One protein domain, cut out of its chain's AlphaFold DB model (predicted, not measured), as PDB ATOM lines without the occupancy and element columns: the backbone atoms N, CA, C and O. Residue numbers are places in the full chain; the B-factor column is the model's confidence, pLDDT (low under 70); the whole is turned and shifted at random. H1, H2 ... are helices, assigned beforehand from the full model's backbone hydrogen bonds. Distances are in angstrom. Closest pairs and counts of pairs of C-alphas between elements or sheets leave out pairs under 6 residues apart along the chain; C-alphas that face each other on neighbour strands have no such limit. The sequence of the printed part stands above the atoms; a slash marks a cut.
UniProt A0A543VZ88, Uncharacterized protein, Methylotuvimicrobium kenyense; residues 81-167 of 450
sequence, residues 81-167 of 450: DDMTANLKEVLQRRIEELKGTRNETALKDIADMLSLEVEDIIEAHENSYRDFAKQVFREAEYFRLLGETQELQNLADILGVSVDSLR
ATOM      1  N   ASP A  81     235.775 121.828 152.039       43.62
ATOM      2  CA  ASP A  81     234.802 122.914 151.784       43.62
ATOM      3  C   ASP A  81     234.871 123.426 150.335       43.62
ATOM      4  O   ASP A  81     233.880 123.865 149.765       43.62
ATOM      5  N   ASP A  82     236.055 123.341 149.725       52.59
ATOM      6  CA  ASP A  82     236.286 123.734 148.342       52.59
ATOM      7  C   ASP A  82     235.850 122.624 147.367       52.59
ATOM      8  O   ASP A  82     235.764 122.897 146.184       52.59
ATOM      9  N   MET A  83     235.576 121.375 147.773       53.28
ATOM     10  CA  MET A  83     235.353 120.276 146.812       53.28
ATOM     11  C   MET A  83     233.959 120.276 146.188       53.28
ATOM     12  O   MET A  83     233.868 120.074 144.983       53.28
ATOM     13  N   THR A  84     232.891 120.552 146.942       53.38
ATOM     14  CA  THR A  84     231.535 120.677 146.372       53.38
ATOM     15  C   THR A  84     231.370 121.987 145.618       53.38
ATOM     16  O   THR A  84     230.783 121.986 144.543       53.38
ATOM     17  N   ALA A  85     231.947 123.087 146.112       58.72
ATOM     18  CA  ALA A  85     231.995 124.349 145.375       58.72
ATOM     19  C   ALA A  85     232.836 124.219 144.092       58.72
ATOM     20  O   ALA A  85     232.373 124.599 143.021       58.72
ATOM     21  N   ASN A  86     234.015 123.586 144.156       64.69
ATOM     22  CA  ASN A  86     234.827 123.318 142.967       64.69
ATOM     23  C   ASN A  86     234.143 122.327 142.031       64.69
ATOM     24  O   ASN A  86     234.216 122.526 140.827       64.69
ATOM     25  N   LEU A  87     233.493 121.270 142.527       70.94
ATOM     26  CA  LEU A  87     232.792 120.317 141.669       70.94
ATOM     27  C   LEU A  87     231.550 120.958 141.050       70.94
ATOM     28  O   LEU A  87     231.333 120.748 139.867       70.94
ATOM     29  N   LYS A  88     230.802 121.794 141.784       76.06
ATOM     30  CA  LYS A  88     229.731 122.644 141.237       76.06
ATOM     31  C   LYS A  88     230.284 123.512 140.110       76.06
ATOM     32  O   LYS A  88     229.757 123.474 139.006       76.06
ATOM     33  N   GLU A  89     231.364 124.253 140.354       75.75
ATOM     34  CA  GLU A  89     231.992 125.119 139.349       75.75
ATOM     35  C   GLU A  89     232.561 124.337 138.156       75.75
ATOM     36  O   GLU A  89     232.536 124.821 137.023       75.75
ATOM     37  N   VAL A  90     233.097 123.139 138.388       79.75
ATOM     38  CA  VAL A  90     233.620 122.255 137.341       79.75
ATOM     39  C   VAL A  90     232.481 121.665 136.521       79.75
ATOM     40  O   VAL A  90     232.555 121.725 135.300       79.75
ATOM     41  N   LEU A  91     231.421 121.169 137.160       80.50
ATOM     42  CA  LEU A  91     230.205 120.676 136.513       80.50
ATOM     43  C   LEU A  91     229.560 121.770 135.679       80.50
ATOM     44  O   LEU A  91     229.295 121.557 134.502       80.50
ATOM     45  N   GLN A  92     229.377 122.954 136.262       86.06
ATOM     46  CA  GLN A  92     228.820 124.105 135.570       86.06
ATOM     47  C   GLN A  92     229.659 124.451 134.342       86.06
ATOM     48  O   GLN A  92     229.139 124.510 133.233       86.06
ATOM     49  N   ARG A  93     230.978 124.606 134.501       84.75
ATOM     50  CA  ARG A  93     231.876 124.901 133.377       84.75
ATOM     51  C   ARG A  93     231.835 123.812 132.312       84.75
ATOM     52  O   ARG A  93     231.781 124.130 131.131       84.75
ATOM     53  N   ARG A  94     231.841 122.542 132.720       85.00
ATOM     54  CA  ARG A  94     231.831 121.397 131.811       85.00
ATOM     55  C   ARG A  94     230.531 121.334 131.020       85.00
ATOM     56  O   ARG A  94     230.578 121.195 129.806       85.00
ATOM     57  N   ILE A  95     229.388 121.482 131.681       85.12
ATOM     58  CA  ILE A  95     228.070 121.492 131.043       85.12
ATOM     59  C   ILE A  95     227.962 122.675 130.071       85.12
ATOM     60  O   ILE A  95     227.547 122.482 128.931       85.12
ATOM     61  N   GLU A  96     228.428 123.868 130.451       85.38
ATOM     62  CA  GLU A  96     228.454 125.036 129.557       85.38
ATOM     63  C   GLU A  96     229.399 124.851 128.350       85.38
ATOM     64  O   GLU A  96     229.050 125.200 127.219       85.38
ATOM     65  N   GLU A  97     230.566 124.226 128.534       86.75
ATOM     66  CA  GLU A  97     231.466 123.846 127.434       86.75
ATOM     67  C   GLU A  97     230.810 122.839 126.471       86.75
ATOM     68  O   GLU A  97     230.925 122.967 125.246       86.75
ATOM     69  N   LEU A  98     230.101 121.838 127.002       84.62
ATOM     70  CA  LEU A  98     229.418 120.813 126.209       84.62
ATOM     71  C   LEU A  98     228.201 121.379 125.461       84.62
ATOM     72  O   LEU A  98     227.995 121.030 124.295       84.62
ATOM     73  N   LYS A  99     227.466 122.323 126.068       83.81
ATOM     74  CA  LYS A  99     226.412 123.115 125.408       83.81
ATOM     75  C   LYS A  99     226.980 123.911 124.234       83.81
ATOM     76  O   LYS A  99     226.465 123.832 123.118       83.81
ATOM     77  N   GLY A 100     228.078 124.637 124.460       82.88
ATOM     78  CA  GLY A 100     228.731 125.459 123.438       82.88
ATOM     79  C   GLY A 100     229.286 124.648 122.262       82.88
ATOM     80  O   GLY A 100     229.259 125.109 121.120       82.88
ATOM     81  N   THR A 101     229.747 123.424 122.524       84.38
ATOM     82  CA  THR A 101     230.277 122.502 121.503       84.38
ATOM     83  C   THR A 101     229.219 121.583 120.880       84.38
ATOM     84  O   THR A 101     229.543 120.865 119.934       84.38
ATOM     85  N   ARG A 102     227.961 121.630 121.351       80.94
ATOM     86  CA  ARG A 102     226.840 120.753 120.945       80.94
ATOM     87  C   ARG A 102     227.176 119.263 121.030       80.94
ATOM     88  O   ARG A 102     226.820 118.478 120.152       80.94
ATOM     89  N   ASN A 103     227.885 118.871 122.084       82.06
ATOM     90  CA  ASN A 103     228.226 117.472 122.312       82.06
ATOM     91  C   ASN A 103     227.078 116.753 123.039       82.06
ATOM     92  O   ASN A 103     227.144 116.502 124.241       82.06
ATOM     93  N   GLU A 104     226.014 116.448 122.290       81.88
ATOM     94  CA  GLU A 104     224.797 115.794 122.797       81.88
ATOM     95  C   GLU A 104     225.079 114.434 123.445       81.88
ATOM     96  O   GLU A 104     224.421 114.076 124.414       81.88
ATOM     97  N   THR A 105     226.086 113.696 122.967       85.44
ATOM     98  CA  THR A 105     226.467 112.403 123.550       85.44
ATOM     99  C   THR A 105     227.003 112.571 124.968       85.44
ATOM    100  O   THR A 105     226.506 111.924 125.875       85.44
ATOM    101  N   ALA A 106     227.938 113.497 125.188       82.12
ATOM    102  CA  ALA A 106     228.485 113.731 126.524       82.12
ATOM    103  C   ALA A 106     227.457 114.353 127.487       82.12
ATOM    104  O   ALA A 106     227.502 114.083 128.683       82.12
ATOM    105  N   LEU A 107     226.530 115.179 126.984       84.19
ATOM    106  CA  LEU A 107     225.413 115.684 127.792       84.19
ATOM    107  C   LEU A 107     224.467 114.553 128.197       84.19
ATOM    108  O   LEU A 107     224.049 114.504 129.348       84.19
ATOM    109  N   LYS A 108     224.185 113.626 127.276       87.31
ATOM    110  CA  LYS A 108     223.406 112.429 127.566       87.31
ATOM    111  C   LYS A 108     224.107 111.511 128.561       87.31
ATOM    112  O   LYS A 108     223.460 111.056 129.487       87.31
ATOM    113  N   ASP A 109     225.414 111.306 128.438       84.06
ATOM    114  CA  ASP A 109     226.167 110.485 129.392       84.06
ATOM    115  C   ASP A 109     226.125 111.090 130.812       84.06
ATOM    116  O   ASP A 109     226.034 110.358 131.797       84.06
ATOM    117  N   ILE A 110     226.142 112.426 130.935       83.00
ATOM    118  CA  ILE A 110     225.929 113.117 132.220       83.00
ATOM    119  C   ILE A 110     224.484 112.934 132.708       83.00
ATOM    120  O   ILE A 110     224.281 112.680 133.892       83.00
ATOM    121  N   ALA A 111     223.496 113.054 131.819       85.62
ATOM    122  CA  ALA A 111     222.076 112.877 132.127       85.62
ATOM    123  C   ALA A 111     221.779 111.465 132.642       85.62
ATOM    124  O   ALA A 111     221.266 111.307 133.747       85.62
ATOM    125  N   ASP A 112     222.222 110.451 131.900       84.94
ATOM    126  CA  ASP A 112     222.078 109.039 132.238       84.94
ATOM    127  C   ASP A 112     222.760 108.732 133.587       84.94
ATOM    128  O   ASP A 112     222.183 108.049 134.433       84.94
ATOM    129  N   MET A 113     223.949 109.298 133.839       81.94
ATOM    130  CA  MET A 113     224.671 109.151 135.112       81.94
ATOM    131  C   MET A 113     223.934 109.785 136.297       81.94
ATOM    132  O   MET A 113     223.882 109.204 137.378       81.94
ATOM    133  N   LEU A 114     223.337 110.958 136.102       80.25
ATOM    134  CA  LEU A 114     222.565 111.647 137.135       80.25
ATOM    135  C   LEU A 114     221.107 111.171 137.203       80.25
ATOM    136  O   LEU A 114     220.351 111.654 138.040       80.25
ATOM    137  N   SER A 115     220.697 110.214 136.364       81.62
ATOM    138  CA  SER A 115     219.288 109.818 136.222       81.62
ATOM    139  C   SER A 115     218.360 111.019 135.970       81.62
ATOM    140  O   SER A 115     217.294 111.129 136.575       81.62
ATOM    141  N   LEU A 116     218.802 111.934 135.107       84.44
ATOM    142  CA  LEU A 116     218.086 113.137 134.683       84.44
ATOM    143  C   LEU A 116     217.816 113.081 133.180       84.44
ATOM    144  O   LEU A 116     218.482 112.343 132.455       84.44
ATOM    145  N   GLU A 117     216.885 113.904 132.702       85.44
ATOM    146  CA  GLU A 117     216.741 114.135 131.268       85.44
ATOM    147  C   GLU A 117     217.784 115.155 130.785       85.44
ATOM    148  O   GLU A 117     218.289 115.995 131.538       85.44
ATOM    149  N   VAL A 118     218.134 115.097 129.497       83.25
ATOM    150  CA  VAL A 118     219.130 116.012 128.911       83.25
ATOM    151  C   VAL A 118     218.647 117.461 128.997       83.25
ATOM    152  O   VAL A 118     219.445 118.367 129.250       83.25
ATOM    153  N   GLU A 119     217.345 117.681 128.830       83.44
ATOM    154  CA  GLU A 119     216.691 118.978 128.973       83.44
ATOM    155  C   GLU A 119     216.916 119.587 130.365       83.44
ATOM    156  O   GLU A 119     217.256 120.767 130.451       83.44
ATOM    157  N   ASP A 120     216.858 118.788 131.438       81.44
ATOM    158  CA  ASP A 120     217.060 119.261 132.817       81.44
ATOM    159  C   ASP A 120     218.492 119.772 133.049       81.44
ATOM    160  O   ASP A 120     218.726 120.730 133.790       81.44
ATOM    161  N   ILE A 121     219.475 119.169 132.376       81.00
ATOM    162  CA  ILE A 121     220.872 119.627 132.390       81.00
ATOM    163  C   ILE A 121     221.055 120.875 131.523       81.00
ATOM    164  O   ILE A 121     221.867 121.755 131.839       81.00
ATOM    165  N   ILE A 122     220.314 120.972 130.419       81.12
ATOM    166  CA  ILE A 122     220.398 122.121 129.521       81.12
ATOM    167  C   ILE A 122     219.799 123.371 130.176       81.12
ATOM    168  O   ILE A 122     220.404 124.447 130.107       81.12
ATOM    169  N   GLU A 123     218.658 123.221 130.842       82.31
ATOM    170  CA  GLU A 123     217.916 124.295 131.510       82.31
ATOM    171  C   GLU A 123     218.384 124.547 132.955       82.31
ATOM    172  O   GLU A 123     217.897 125.466 133.612       82.31
ATOM    173  N   ALA A 124     219.377 123.785 133.430       77.19
ATOM    174  CA  ALA A 124     219.924 123.867 134.781       77.19
ATOM    175  C   ALA A 124     220.260 125.303 135.223       77.19
ATOM    176  O   ALA A 124     221.035 126.028 134.585       77.19
ATOM    177  N   HIS A 125     219.722 125.687 136.379       74.50
ATOM    178  CA  HIS A 125     220.013 126.951 137.048       74.50
ATOM    179  C   HIS A 125     221.114 126.776 138.103       74.50
ATOM    180  O   HIS A 125     221.585 125.673 138.368       74.50
ATOM    181  N   GLU A 126     221.545 127.873 138.732       66.12
ATOM    182  CA  GLU A 126     222.675 127.854 139.670       66.12
ATOM    183  C   GLU A 126     222.517 126.829 140.813       66.12
ATOM    184  O   GLU A 126     223.490 126.167 141.188       66.12
ATOM    185  N   ASN A 127     221.294 126.653 141.322       64.62
ATOM    186  CA  ASN A 127     220.991 125.680 142.373       64.62
ATOM    187  C   ASN A 127     221.035 124.231 141.860       64.62
ATOM    188  O   ASN A 127     221.504 123.352 142.581       64.62
ATOM    189  N   SER A 128     220.666 123.990 140.597       75.81
ATOM    190  CA  SER A 128     220.683 122.659 139.972       75.81
ATOM    191  C   SER A 128     222.092 122.057 139.959       75.81
ATOM    192  O   SER A 128     222.276 120.887 140.279       75.81
ATOM    193  N   TYR A 129     223.123 122.870 139.699       74.56
ATOM    194  CA  TYR A 129     224.514 122.397 139.710       74.56
ATOM    195  C   TYR A 129     224.990 121.947 141.095       74.56
ATOM    196  O   TYR A 129     225.861 121.080 141.193       74.56
ATOM    197  N   ARG A 130     224.433 122.521 142.172       70.94
ATOM    198  CA  ARG A 130     224.726 122.071 143.538       70.94
ATOM    199  C   ARG A 130     224.179 120.661 143.749       70.94
ATOM    200  O   ARG A 130     224.879 119.825 144.311       70.94
ATOM    201  N   ASP A 131     222.969 120.391 143.276       71.62
ATOM    202  CA  ASP A 131     222.333 119.079 143.405       71.62
ATOM    203  C   ASP A 131     223.011 118.021 142.536       71.62
ATOM    204  O   ASP A 131     223.301 116.924 143.019       71.62
ATOM    205  N   PHE A 132     223.410 118.391 141.319       80.06
ATOM    206  CA  PHE A 132     224.204 117.521 140.450       80.06
ATOM    207  C   PHE A 132     225.535 117.147 141.107       80.06
ATOM    208  O   PHE A 132     225.910 115.977 141.112       80.06
ATOM    209  N   ALA A 133     226.232 118.104 141.732       75.88
ATOM    210  CA  ALA A 133     227.487 117.833 142.437       75.88
ATOM    211  C   ALA A 133     227.308 116.816 143.575       75.88
ATOM    212  O   ALA A 133     228.131 115.913 143.731       75.88
ATOM    213  N   LYS A 134     226.219 116.918 144.345       72.00
ATOM    214  CA  LYS A 134     225.904 115.950 145.407       72.00
ATOM    215  C   LYS A 134     225.657 114.560 144.834       72.00
ATOM    216  O   LYS A 134     226.127 113.576 145.398       72.00
ATOM    217  N   GLN A 135     224.937 114.475 143.722       75.44
ATOM    218  CA  GLN A 135     224.613 113.204 143.089       75.44
ATOM    219  C   GLN A 135     225.843 112.540 142.463       75.44
ATOM    220  O   GLN A 135     226.067 111.358 142.703       75.44
ATOM    221  N   VAL A 136     226.726 113.309 141.814       78.50
ATOM    222  CA  VAL A 136     228.049 112.822 141.386       78.50
ATOM    223  C   VAL A 136     228.822 112.219 142.557       78.50
ATOM    224  O   VAL A 136     229.430 111.160 142.417       78.50
ATOM    225  N   PHE A 137     228.817 112.874 143.720       74.56
ATOM    226  CA  PHE A 137     229.518 112.338 144.883       74.56
ATOM    227  C   PHE A 137     228.881 111.056 145.436       74.56
ATOM    228  O   PHE A 137     229.623 110.183 145.882       74.56
ATOM    229  N   ARG A 138     227.551 110.899 145.362       73.25
ATOM    230  CA  ARG A 138     226.876 109.634 145.715       73.25
ATOM    231  C   ARG A 138     227.319 108.493 144.808       73.25
ATOM    232  O   ARG A 138     227.679 107.434 145.319       73.25
ATOM    233  N   GLU A 139     227.347 108.725 143.499       75.88
ATOM    234  CA  GLU A 139     227.790 107.729 142.516       75.88
ATOM    235  C   GLU A 139     229.277 107.392 142.691       75.88
ATOM    236  O   GLU A 139     229.662 106.224 142.753       75.88
ATOM    237  N   ALA A 140     230.130 108.404 142.882       76.12
ATOM    238  CA  ALA A 140     231.551 108.200 143.154       76.12
ATOM    239  C   ALA A 140     231.783 107.360 144.422       76.12
ATOM    240  O   ALA A 140     232.640 106.471 144.443       76.12
ATOM    241  N   GLU A 141     231.013 107.615 145.481       71.94
ATOM    242  CA  GLU A 141     231.076 106.842 146.715       71.94
ATOM    243  C   GLU A 141     230.582 105.404 146.522       71.94
ATOM    244  O   GLU A 141     231.239 104.477 147.001       71.94
ATOM    245  N   TYR A 142     229.490 105.208 145.780       74.06
ATOM    246  CA  TYR A 142     228.967 103.890 145.426       74.06
ATOM    247  C   TYR A 142     230.011 103.052 144.671       74.06
ATOM    248  O   TYR A 142     230.381 101.965 145.130       74.06
ATOM    249  N   PHE A 143     230.589 103.590 143.591       75.56
ATOM    250  CA  PHE A 143     231.626 102.900 142.817       75.56
ATOM    251  C   PHE A 143     232.876 102.611 143.651       75.56
ATOM    252  O   PHE A 143     233.466 101.531 143.555       75.56
ATOM    253  N   ARG A 144     233.276 103.544 144.523       73.69
ATOM    254  CA  ARG A 144     234.400 103.342 145.447       73.69
ATOM    255  C   ARG A 144     234.138 102.181 146.408       73.69
ATOM    256  O   ARG A 144     235.039 101.365 146.608       73.69
ATOM    257  N   LEU A 145     232.945 102.109 147.001       66.19
ATOM    258  CA  LEU A 145     232.576 101.078 147.979       66.19
ATOM    259  C   LEU A 145     232.480  99.685 147.350       66.19
ATOM    260  O   LEU A 145     232.926  98.713 147.959       66.19
ATOM    261  N   LEU A 146     231.964  99.587 146.124       71.12
ATOM    262  CA  LEU A 146     231.911  98.327 145.377       71.12
ATOM    263  C   LEU A 146     233.254  97.927 144.747       71.12
ATOM    264  O   LEU A 146     233.398  96.813 144.243       71.12
ATOM    265  N   GLY A 147     234.259  98.808 144.785       69.19
ATOM    266  CA  GLY A 147     235.548  98.583 144.132       69.19
ATOM    267  C   GLY A 147     235.482  98.681 142.601       69.19
ATOM    268  O   GLY A 147     236.402  98.224 141.914       69.19
ATOM    269  N   GLU A 148     234.431  99.298 142.060       80.50
ATOM    270  CA  GLU A 148     234.174  99.495 140.630       80.50
ATOM    271  C   GLU A 148     235.083 100.589 140.063       80.50
ATOM    272  O   GLU A 148     234.706 101.720 139.765       80.50
ATOM    273  N   THR A 149     236.358 100.233 139.930       81.25
ATOM    274  CA  THR A 149     237.426 101.179 139.591       81.25
ATOM    275  C   THR A 149     237.269 101.748 138.177       81.25
ATOM    276  O   THR A 149     237.712 102.865 137.919       81.25
ATOM    277  N   GLN A 150     236.647 100.980 137.276       82.94
ATOM    278  CA  GLN A 150     236.368 101.397 135.904       82.94
ATOM    279  C   GLN A 150     235.217 102.403 135.841       82.94
ATOM    280  O   GLN A 150     235.354 103.404 135.150       82.94
ATOM    281  N   GLU A 151     234.135 102.195 136.594       83.31
ATOM    282  CA  GLU A 151     233.013 103.142 136.609       83.31
ATOM    283  C   GLU A 151     233.401 104.469 137.257       83.31
ATOM    284  O   GLU A 151     233.083 105.536 136.740       83.31
ATOM    285  N   LEU A 152     234.233 104.428 138.302       80.75
ATOM    286  CA  LEU A 152     234.812 105.642 138.878       80.75
ATOM    287  C   LEU A 152     235.709 106.404 137.881       80.75
ATOM    288  O   LEU A 152     235.779 107.634 137.924       80.75
ATOM    289  N   GLN A 153     236.398 105.691 136.982       84.69
ATOM    290  CA  GLN A 153     237.182 106.297 135.900       84.69
ATOM    291  C   GLN A 153     236.281 106.881 134.811       84.69
ATOM    292  O   GLN A 153     236.505 108.019 134.409       84.69
ATOM    293  N   ASN A 154     235.241 106.156 134.396       85.50
ATOM    294  CA  ASN A 154     234.251 106.645 133.436       85.50
ATOM    295  C   ASN A 154     233.604 107.942 133.949       85.50
ATOM    296  O   ASN A 154     233.526 108.931 133.221       85.50
ATOM    297  N   LEU A 155     233.235 107.970 135.233       83.19
ATOM    298  CA  LEU A 155     232.684 109.144 135.903       83.19
ATOM    299  C   LEU A 155     233.660 110.329 135.865       83.19
ATOM    300  O   LEU A 155     233.272 111.444 135.521       83.19
ATOM    301  N   ALA A 156     234.941 110.099 136.163       84.44
ATOM    302  CA  ALA A 156     235.966 111.136 136.083       84.44
ATOM    303  C   ALA A 156     236.143 111.686 134.657       84.44
ATOM    304  O   ALA A 156     236.260 112.900 134.478       84.44
ATOM    305  N   ASP A 157     236.118 110.811 133.651       84.69
ATOM    306  CA  ASP A 157     236.322 111.166 132.246       84.69
ATOM    307  C   ASP A 157     235.154 111.991 131.685       84.69
ATOM    308  O   ASP A 157     235.378 113.012 131.024       84.69
ATOM    309  N   ILE A 158     233.912 111.607 132.007       81.81
ATOM    310  CA  ILE A 158     232.692 112.352 131.651       81.81
ATOM    311  C   ILE A 158     232.762 113.779 132.218       81.81
ATOM    312  O   ILE A 158     232.555 114.772 131.506       81.81
ATOM    313  N   LEU A 159     233.141 113.887 133.493       77.44
ATOM    314  CA  LEU A 159     233.221 115.145 134.235       77.44
ATOM    315  C   LEU A 159     234.467 115.983 133.908       77.44
ATOM    316  O   LEU A 159     234.519 117.165 134.246       77.44
ATOM    317  N   GLY A 160     235.474 115.398 133.253       76.25
ATOM    318  CA  GLY A 160     236.752 116.056 132.982       76.25
ATOM    319  C   GLY A 160     237.582 116.333 134.243       76.25
ATOM    320  O   GLY A 160     238.361 117.289 134.268       76.25
ATOM    321  N   VAL A 161     237.419 115.523 135.292       78.19
ATOM    322  CA  VAL A 161     238.174 115.613 136.555       78.19
ATOM    323  C   VAL A 161     239.148 114.448 136.696       78.19
ATOM    324  O   VAL A 161     239.088 113.473 135.957       78.19
ATOM    325  N   SER A 162     240.078 114.526 137.650       77.06
ATOM    326  CA  SER A 162     240.899 113.357 137.973       77.06
ATOM    327  C   SER A 162     240.111 112.359 138.821       77.06
ATOM    328  O   SER A 162     239.370 112.755 139.721       77.06
ATOM    329  N   VAL A 163     240.352 111.060 138.617       74.62
ATOM    330  CA  VAL A 163     239.812 110.003 139.491       74.62
ATOM    331  C   VAL A 163     240.192 110.221 140.951       74.62
ATOM    332  O   VAL A 163     239.379 109.981 141.833       74.62
ATOM    333  N   ASP A 164     241.397 110.722 141.225       65.12
ATOM    334  CA  ASP A 164     241.815 111.036 142.594       65.12
ATOM    335  C   ASP A 164     240.910 112.089 143.252       65.12
ATOM    336  O   ASP A 164     240.670 112.006 144.453       65.12
ATOM    337  N   SER A 165     240.344 113.022 142.475       65.62
ATOM    338  CA  SER A 165     239.384 114.009 142.988       65.62
ATOM    339  C   SER A 165     238.073 113.352 143.433       65.62
ATOM    340  O   SER A 165     237.477 113.803 144.405       65.62
ATOM    341  N   LEU A 166     237.663 112.263 142.770       67.75
ATOM    342  CA  LEU A 166     236.461 111.482 143.096       67.75
ATOM    343  C   LEU A 166     236.714 110.360 144.119       67.75
ATOM    344  O   LEU A 166     235.775 109.842 144.711       67.75
ATOM    345  N   ARG A 167     237.976 109.964 144.337       61.38
ATOM    346  CA  ARG A 167     238.365 108.946 145.335       61.38
ATOM    347  C   ARG A 167     238.363 109.470 146.763       61.38
ATOM    348  O   ARG A 167     238.355 108.661 147.693       61.38
TER     349      ARG A 167
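This is residues 81 to 167 of the 450 residues of an uncharacterized protein of Methylotuvimicrobium kenyense (UniProt A0A543VZ88). Two helical hairpins, H1 with H2 and H4 with H5, pack crosswise, residues 129 to 134 of H4 crossing residues 84 to 92 of H1; a short helix, H3 or H6, follows each. The printed part has 87 residues, with six named helices in order H1 to H6 and no named strand; its class is all helix, and it is compact, with a radius of gyration of the C-alphas of 12.1 A and spans of 33 by 28 by 19 A.

H1, residues 81 to 101, begins at C-alpha 81 (234.802, 122.914, 151.784) and measures 30.6 A. H2 is residues 104 to 114, H3 118 to 122. H4, residues 126 to 146, measures 31.5 A. H5 is residues 149 to 159; H6, 163 to 167, ends at C-alpha 167 (238.365, 108.946, 145.335).

H1 and H4 touch, only just about perpendicular at 73 degrees; their closest C-alphas, Lys 88 and Tyr 129, are 5.4 A apart. H2 and H5 touch, closest C-alphas Ala 106 and Ile 158, 6.8 A. H3 and H6 are apart. Every O i to N i+4 pair is within hydrogen-bond range in H2, H3, H5 and H6; H1 and H4 have 16 of 17.

The printed part has no cut. The five links are tight. Mean pLDDT of the printed part is 77.0; residues 81 to 86 and 164 to 167 are among those under 70.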